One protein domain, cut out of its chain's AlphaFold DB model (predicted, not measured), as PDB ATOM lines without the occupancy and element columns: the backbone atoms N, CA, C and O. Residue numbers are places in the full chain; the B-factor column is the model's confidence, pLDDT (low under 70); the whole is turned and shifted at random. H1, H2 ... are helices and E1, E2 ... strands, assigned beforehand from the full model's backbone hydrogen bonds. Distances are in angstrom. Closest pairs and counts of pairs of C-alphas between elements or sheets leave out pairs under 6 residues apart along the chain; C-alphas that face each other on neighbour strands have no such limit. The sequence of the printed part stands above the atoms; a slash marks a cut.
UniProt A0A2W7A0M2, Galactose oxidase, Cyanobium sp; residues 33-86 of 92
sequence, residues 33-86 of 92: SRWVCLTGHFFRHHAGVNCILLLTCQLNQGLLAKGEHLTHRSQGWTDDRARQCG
ATOM      1  N   SER A  33     -34.676 -17.780  19.307       64.88
ATOM      2  CA  SER A  33     -34.364 -17.903  20.737       64.88
ATOM      3  C   SER A  33     -34.953 -19.156  21.388       64.88
ATOM      4  O   SER A  33     -34.544 -19.476  22.495       64.88
ATOM      5  N   ARG A  34     -35.834 -19.915  20.714       65.12
ATOM      6  CA  ARG A  34     -36.554 -21.096  21.247       65.12
ATOM      7  C   ARG A  34     -35.691 -22.279  21.748       65.12
ATOM      8  O   ARG A  34     -36.227 -23.342  22.010       65.12
ATOM      9  N   TRP A  35     -34.373 -22.110  21.857       74.00
ATOM     10  CA  TRP A  35     -33.419 -23.072  22.425       74.00
ATOM     11  C   TRP A  35     -32.382 -22.429  23.365       74.00
ATOM     12  O   TRP A  35     -31.517 -23.143  23.871       74.00
ATOM     13  N   VAL A  36     -32.387 -21.104  23.570       82.62
ATOM     14  CA  VAL A  36     -31.350 -20.436  24.383       82.62
ATOM     15  C   VAL A  36     -31.580 -20.678  25.872       82.62
ATOM     16  O   VAL A  36     -32.695 -20.972  26.302       82.62
ATOM     17  N   CYS A  37     -30.523 -20.567  26.679       85.88
ATOM     18  CA  CYS A  37     -30.616 -20.850  28.111       85.88
ATOM     19  C   CYS A  37     -31.671 -19.991  28.814       85.88
ATOM     20  O   CYS A  37     -32.330 -20.517  29.699       85.88
ATOM     21  N   LEU A  38     -31.841 -18.719  28.425       85.06
ATOM     22  CA  LEU A  38     -32.829 -17.798  29.006       85.06
ATOM     23  C   LEU A  38     -34.260 -18.369  28.999       85.06
ATOM     24  O   LEU A  38     -34.988 -18.200  29.969       85.06
ATOM     25  N   THR A  39     -34.641 -19.081  27.934       79.12
ATOM     26  CA  THR A  39     -35.986 -19.654  27.743       79.12
ATOM     27  C   THR A  39     -36.074 -21.134  28.152       79.12
ATOM     28  O   THR A  39     -37.019 -21.829  27.781       79.12
ATOM     29  N   GLY A  40     -35.058 -21.668  28.839       80.31
ATOM     30  CA  GLY A  40     -34.987 -23.075  29.249       80.31
ATOM     31  C   GLY A  40     -35.591 -23.341  30.633       80.31
ATOM     32  O   GLY A  40     -35.549 -22.490  31.517       80.31
ATOM     33  N   HIS A  41     -36.076 -24.563  30.878       81.44
ATOM     34  CA  HIS A  41     -36.639 -24.993  32.170       81.44
ATOM     35  C   HIS A  41     -35.698 -24.735  33.361       81.44
ATOM     36  O   HIS A  41     -36.129 -24.323  34.436       81.44
ATOM     37  N   PHE A  42     -34.400 -24.974  33.161       83.94
ATOM     38  CA  PHE A  42     -33.365 -24.864  34.195       83.94
ATOM     39  C   PHE A  42     -32.819 -23.443  34.381       83.94
ATOM     40  O   PHE A  42     -31.842 -23.258  35.114       83.94
ATOM     41  N   PHE A  43     -33.398 -22.454  33.699       86.81
ATOM     42  CA  PHE A  43     -33.037 -21.054  33.859       86.81
ATOM     43  C   PHE A  43     -33.515 -20.499  35.199       86.81
ATOM     44  O   PHE A  43     -34.626 -20.781  35.651       86.81
ATOM     45  N   ARG A  44     -32.679 -19.673  35.827       86.06
ATOM     46  CA  ARG A  44     -33.026 -18.888  37.009       86.06
ATOM     47  C   ARG A  44     -32.428 -17.491  36.870       86.06
ATOM     48  O   ARG A  44     -31.330 -17.314  36.348       86.06
ATOM     49  N   HIS A  45     -33.140 -16.502  37.386       87.81
ATOM     50  CA  HIS A  45     -32.620 -15.159  37.588       87.81
ATOM     51  C   HIS A  45     -32.786 -14.789  39.061       87.81
ATOM     52  O   HIS A  45     -33.702 -15.270  39.726       87.81
ATOM     53  N   HIS A  46     -31.905 -13.938  39.573       85.06
ATOM     54  CA  HIS A  46     -32.102 -13.278  40.860       85.06
ATOM     55  C   HIS A  46     -31.490 -11.876  40.835       85.06
ATOM     56  O   HIS A  46     -30.549 -11.604  40.083       85.06
ATOM     57  N   ALA A  47     -32.037 -10.979  41.655       88.12
ATOM     58  CA  ALA A  47     -31.421  -9.690  41.918       88.12
ATOM     59  C   ALA A  47     -30.211  -9.906  42.840       88.12
ATOM     60  O   ALA A  47     -30.363 -10.321  43.987       88.12
ATOM     61  N   GLY A  48     -29.010  -9.668  42.317       83.12
ATOM     62  CA  GLY A  48     -27.786  -9.638  43.107       83.12
ATOM     63  C   GLY A  48     -27.599  -8.304  43.831       83.12
ATOM     64  O   GLY A  48     -28.472  -7.433  43.842       83.12
ATOM     65  N   VAL A  49     -26.407  -8.123  44.403       88.44
ATOM     66  CA  VAL A  49     -25.986  -6.864  45.038       88.44
ATOM     67  C   VAL A  49     -26.164  -5.691  44.060       88.44
ATOM     68  O   VAL A  49     -25.905  -5.829  42.862       88.44
ATOM     69  N   ASN A  50     -26.613  -4.539  44.567       89.56
ATOM     70  CA  ASN A  50     -26.922  -3.334  43.782       89.56
ATOM     71  C   ASN A  50     -27.983  -3.550  42.681       89.56
ATOM     72  O   ASN A  50     -27.930  -2.903  41.637       89.56
ATOM     73  N   CYS A  51     -28.924  -4.480  42.891       84.94
ATOM     74  CA  CYS A  51     -29.978  -4.853  41.935       84.94
ATOM     75  C   CYS A  51     -29.453  -5.358  40.578       84.94
ATOM     76  O   CYS A  51     -30.177  -5.380  39.583       84.94
ATOM     77  N   ILE A  52     -28.193  -5.797  40.522       84.31
ATOM     78  CA  ILE A  52     -27.592  -6.340  39.308       84.31
ATOM     79  C   ILE A  52     -28.187  -7.727  39.056       84.31
ATOM     80  O   ILE A  52     -27.981  -8.644  39.848       84.31
ATOM     81  N   LEU A  53     -28.888  -7.901  37.932       83.56
ATOM     82  CA  LEU A  53     -29.427  -9.205  37.545       83.56
ATOM     83  C   LEU A  53     -28.301 -10.231  37.356       83.56
ATOM     84  O   LEU A  53     -27.362 -10.037  36.571       83.56
ATOM     85  N   LEU A  54     -28.425 -11.337  38.085       86.06
ATOM     86  CA  LEU A  54     -27.578 -12.513  37.983       86.06
ATOM     87  C   LEU A  54     -28.383 -13.623  37.311       86.06
ATOM     88  O   LEU A  54     -29.357 -14.140  37.862       86.06
ATOM     89  N   LEU A  55     -27.976 -13.942  36.085       86.44
ATOM     90  CA  LEU A  55     -28.567 -14.984  35.254       86.44
ATOM     91  C   LEU A  55     -27.808 -16.285  35.528       86.44
ATOM     92  O   LEU A  55     -26.578 -16.278  35.508       86.44
ATOM     93  N   THR A  56     -28.516 -17.379  35.794       87.56
ATOM     94  CA  THR A  56     -27.911 -18.691  36.049       87.56
ATOM     95  C   THR A  56     -28.706 -19.802  35.363       87.56
ATOM     96  O   THR A  56     -29.877 -19.654  35.013       87.56
ATOM     97  N   CYS A  57     -28.065 -20.948  35.138       86.94
ATOM     98  CA  CYS A  57     -28.718 -22.119  34.566       86.94
ATOM     99  C   CYS A  57     -28.222 -23.379  35.274       86.94
ATOM    100  O   CYS A  57     -27.027 -23.668  35.231       86.94
ATOM    101  N   GLN A  58     -29.128 -24.141  35.891       86.44
ATOM    102  CA  GLN A  58     -28.765 -25.348  36.649       86.44
ATOM    103  C   GLN A  58     -28.169 -26.446  35.753       86.44
ATOM    104  O   GLN A  58     -27.313 -27.196  36.207       86.44
ATOM    105  N   LEU A  59     -28.556 -26.498  34.473       87.19
ATOM    106  CA  LEU A  59     -28.009 -27.455  33.505       87.19
ATOM    107  C   LEU A  59     -26.549 -27.147  33.133       87.19
ATOM    108  O   LEU A  59     -25.761 -28.065  32.947       87.19
ATOM    109  N   ASN A  60     -26.188 -25.863  33.045       83.69
ATOM    110  CA  ASN A  60     -24.837 -25.427  32.675       83.69
ATOM    111  C   ASN A  60     -23.962 -25.078  33.895       83.69
ATOM    112  O   ASN A  60     -22.834 -24.652  33.711       83.69
ATOM    113  N   GLN A  61     -24.477 -25.199  35.125       82.44
ATOM    114  CA  GLN A  61     -23.745 -25.102  36.403       82.44
ATOM    115  C   GLN A  61     -22.766 -23.912  36.562       82.44
ATOM    116  O   GLN A  61     -21.782 -24.004  37.288       82.44
ATOM    117  N   GLY A  62     -23.033 -22.775  35.909       78.19
ATOM    118  CA  GLY A  62     -22.152 -21.596  35.949       78.19
ATOM    119  C   GLY A  62     -20.977 -21.614  34.959       78.19
ATOM    120  O   GLY A  62     -20.153 -20.710  35.000       78.19
ATOM    121  N   LEU A  63     -20.924 -22.585  34.038       82.62
ATOM    122  CA  LEU A  63     -19.957 -22.647  32.929       82.62
ATOM    123  C   LEU A  63     -20.153 -21.543  31.874       82.62
ATOM    124  O   LEU A  63     -19.294 -21.361  31.020       82.62
ATOM    125  N   LEU A  64     -21.288 -20.838  31.913       83.25
ATOM    126  CA  LEU A  64     -21.615 -19.747  30.999       83.25
ATOM    127  C   LEU A  64     -21.313 -18.403  31.654       83.25
ATOM    128  O   LEU A  64     -21.755 -18.127  32.772       83.25
ATOM    129  N   ALA A  65     -20.590 -17.552  30.934       81.62
ATOM    130  CA  ALA A  65     -20.283 -16.205  31.364       81.62
ATOM    131  C   ALA A  65     -21.536 -15.314  31.369       81.62
ATOM    132  O   ALA A  65     -22.572 -15.587  30.748       81.62
ATOM    133  N   LYS A  66     -21.445 -14.191  32.086       75.50
ATOM    134  CA  LYS A  66     -22.565 -13.265  32.263       75.50
ATOM    135  C   LYS A  66     -23.028 -12.700  30.913       75.50
ATOM    136  O   LYS A  66     -22.326 -11.913  30.291       75.50
ATOM    137  N   GLY A  67     -24.239 -13.079  30.506       80.31
ATOM    138  CA  GLY A  67     -24.854 -12.692  29.231       80.31
ATOM    139  C   GLY A  67     -24.896 -13.812  28.186       80.31
ATOM    140  O   GLY A  67     -25.789 -13.801  27.345       80.31
ATOM    141  N   GLU A  68     -24.044 -14.838  28.279       86.62
ATOM    142  CA  GLU A  68     -24.039 -15.955  27.316       86.62
ATOM    143  C   GLU A  68     -25.333 -16.777  27.352       86.62
ATOM    144  O   GLU A  68     -25.711 -17.387  26.358       86.62
ATOM    145  N   HIS A  69     -26.091 -16.725  28.450       85.69
ATOM    146  CA  HIS A  69     -27.421 -17.335  28.531       85.69
ATOM    147  C   HIS A  69     -28.423 -16.826  27.471       85.69
ATOM    148  O   HIS A  69     -29.414 -17.510  27.207       85.69
ATOM    149  N   LEU A  70     -28.176 -15.657  26.868       82.81
ATOM    150  CA  LEU A  70     -29.003 -15.069  25.808       82.81
ATOM    151  C   LEU A  70     -28.769 -15.713  24.429       82.81
ATOM    152  O   LEU A  70     -29.634 -15.622  23.562       82.81
ATOM    153  N   THR A  71     -27.613 -16.346  24.217       84.38
ATOM    154  CA  THR A  71     -27.169 -16.872  22.911       84.38
ATOM    155  C   THR A  71     -26.850 -18.367  22.948       84.38
ATOM    156  O   THR A  71     -27.084 -19.072  21.966       84.38
ATOM    157  N   HIS A  72     -26.353 -18.874  24.078       84.25
ATOM    158  CA  HIS A  72     -25.990 -20.271  24.259       84.25
ATOM    159  C   HIS A  72     -27.230 -21.168  24.255       84.25
ATOM    160  O   HIS A  72     -28.149 -20.991  25.064       84.25
ATOM    161  N   ARG A  73     -27.245 -22.162  23.362       83.12
ATOM    162  CA  ARG A  73     -28.339 -23.132  23.236       83.12
ATOM    163  C   ARG A  73     -28.206 -24.228  24.288       83.12
ATOM    164  O   ARG A  73     -27.116 -24.735  24.515       83.12
ATOM    165  N   SER A  74     -29.311 -24.617  24.918       79.25
ATOM    166  CA  SER A  74     -29.315 -25.648  25.959       79.25
ATOM    167  C   SER A  74     -30.360 -26.722  25.694       79.25
ATOM    168  O   SER A  74     -31.454 -26.431  25.218       79.25
ATOM    169  N   GLN A  75     -30.053 -27.956  26.090       77.19
ATOM    170  CA  GLN A  75     -30.997 -29.082  26.069       77.19
ATOM    171  C   GLN A  75     -32.079 -28.973  27.164       77.19
ATOM    172  O   GLN A  75     -32.919 -29.851  27.301       77.19
ATOM    173  N   GLY A  76     -32.082 -27.886  27.945       73.12
ATOM    174  CA  GLY A  76     -33.094 -27.601  28.960       73.12
ATOM    175  C   GLY A  76     -34.430 -27.109  28.400       73.12
ATOM    176  O   GLY A  76     -35.272 -26.669  29.180       73.12
ATOM    177  N   TRP A  77     -34.608 -27.116  27.079       70.81
ATOM    178  CA  TRP A  77     -35.872 -26.810  26.422       70.81
ATOM    179  C   TRP A  77     -36.638 -28.106  26.139       70.81
ATOM    180  O   TRP A  77     -36.129 -28.994  25.457       70.81
ATOM    181  N   THR A  78     -37.857 -28.208  26.666       67.94
ATOM    182  CA  THR A  78     -38.766 -29.341  26.456       67.94
ATOM    183  C   THR A  78     -40.092 -28.849  25.889       67.94
ATOM    184  O   THR A  78     -40.773 -28.021  26.500       67.94
ATOM    185  N   ASP A  79     -40.468 -29.404  24.734       64.06
ATOM    186  CA  ASP A  79     -41.714 -29.116  24.005       64.06
ATOM    187  C   ASP A  79     -42.953 -29.233  24.919       64.06
ATOM    188  O   ASP A  79     -43.850 -28.390  24.893       64.06
ATOM    189  N   ASP A  80     -42.950 -30.221  25.821       63.91
ATOM    190  CA  ASP A  80     -44.005 -30.435  26.815       63.91
ATOM    191  C   ASP A  80     -44.233 -29.232  27.739       63.91
ATOM    192  O   ASP A  80     -45.386 -28.911  28.024       63.91
ATOM    193  N   ARG A  81     -43.189 -28.509  28.183       61.31
ATOM    194  CA  ARG A  81     -43.414 -27.324  29.034       61.31
ATOM    195  C   ARG A  81     -43.951 -26.146  28.223       61.31
ATOM    196  O   ARG A  81     -44.822 -25.436  28.718       61.31
ATOM    197  N   ALA A  82     -43.493 -25.960  26.985       61.69
ATOM    198  CA  ALA A  82     -44.061 -24.941  26.098       61.69
ATOM    199  C   ALA A  82     -45.562 -25.192  25.836       61.69
ATOM    200  O   ALA A  82     -46.348 -24.250  25.760       61.69
ATOM    201  N   ARG A  83     -45.977 -26.465  25.777       63.66
ATOM    202  CA  ARG A  83     -47.388 -26.874  25.685       63.66
ATOM    203  C   ARG A  83     -48.162 -26.707  26.997       63.66
ATOM    204  O   ARG A  83     -49.321 -26.316  26.954       63.66
ATOM    205  N   GLN A  84     -47.546 -26.988  28.148       65.62
ATOM    206  CA  GLN A  84     -48.202 -26.922  29.464       65.62
ATOM    207  C   GLN A  84     -48.337 -25.501  30.026       65.62
ATOM    208  O   GLN A  84     -49.322 -25.210  30.698       65.62
ATOM    209  N   CYS A  85     -47.353 -24.627  29.800       61.91
ATOM    210  CA  CYS A  85     -47.324 -23.275  30.374       61.91
ATOM    211  C   CYS A  85     -47.619 -22.156  29.363       61.91
ATOM    212  O   CYS A  85     -47.621 -20.991  29.752       61.91
ATOM    213  N   GLY A  86     -47.830 -22.484  28.088       55.75
ATOM    214  CA  GLY A  86     -47.910 -21.499  27.013       55.75
ATOM    215  C   GLY A  86     -46.541 -20.948  26.591       55.75
ATOM    216  O   GLY A  86     -45.481 -21.364  27.072       55.75
TER     217      GLY A  86
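Overview. This is residues 33 to 86 of the 92 residues of the protein "Galactose oxidase" of Cyanobium sp (UniProt A0A2W7A0M2). This domain has little regular structure: a two-stranded hairpin, E1 and E2, reaches toward one end of an elongated outline and the short helix H1 lies at the other, while the long stretch with no named element, residues 58 to 78, first loops beside the hairpin near the end of E2 and then runs out as a single thin link to H1. The printed part has 54 residues, with two named strands and then one named helix; the sheet E1 - E2 is antiparallel. The class is mixed, helices and strands, with 17 residues in named elements. It is only just compact, close to loose, with a radius of gyration of the C-alphas of 11.6 A and spans of 36 by 20 by 17 A.

Along the chain. E1, residues 43 to 47, begins at C-alpha 43 (-33.037, -21.054, 33.859) and is 14.0 A long. E2, residues 53 to 57, is 13.3 A long. H1, residues 79 to 85, ends at C-alpha 85 (-47.324, -23.275, 30.374).

Arrangement. The hairpin's strands run at 157 degrees, with N 44 and O 56 within hydrogen-bond range at 2.9 A. E1 and H1 are apart. In H1 every O i to N i+4 pair is within hydrogen-bond range.

Size, cuts and confidence. The farthest C-alphas, of Asn 50 and Asp 80, are 36.3 A apart. The printed part has no cut. The link E2 to H1, residues 58 to 78, is long. Residues 33 to 34 and 78 to 86 have pLDDT under 70.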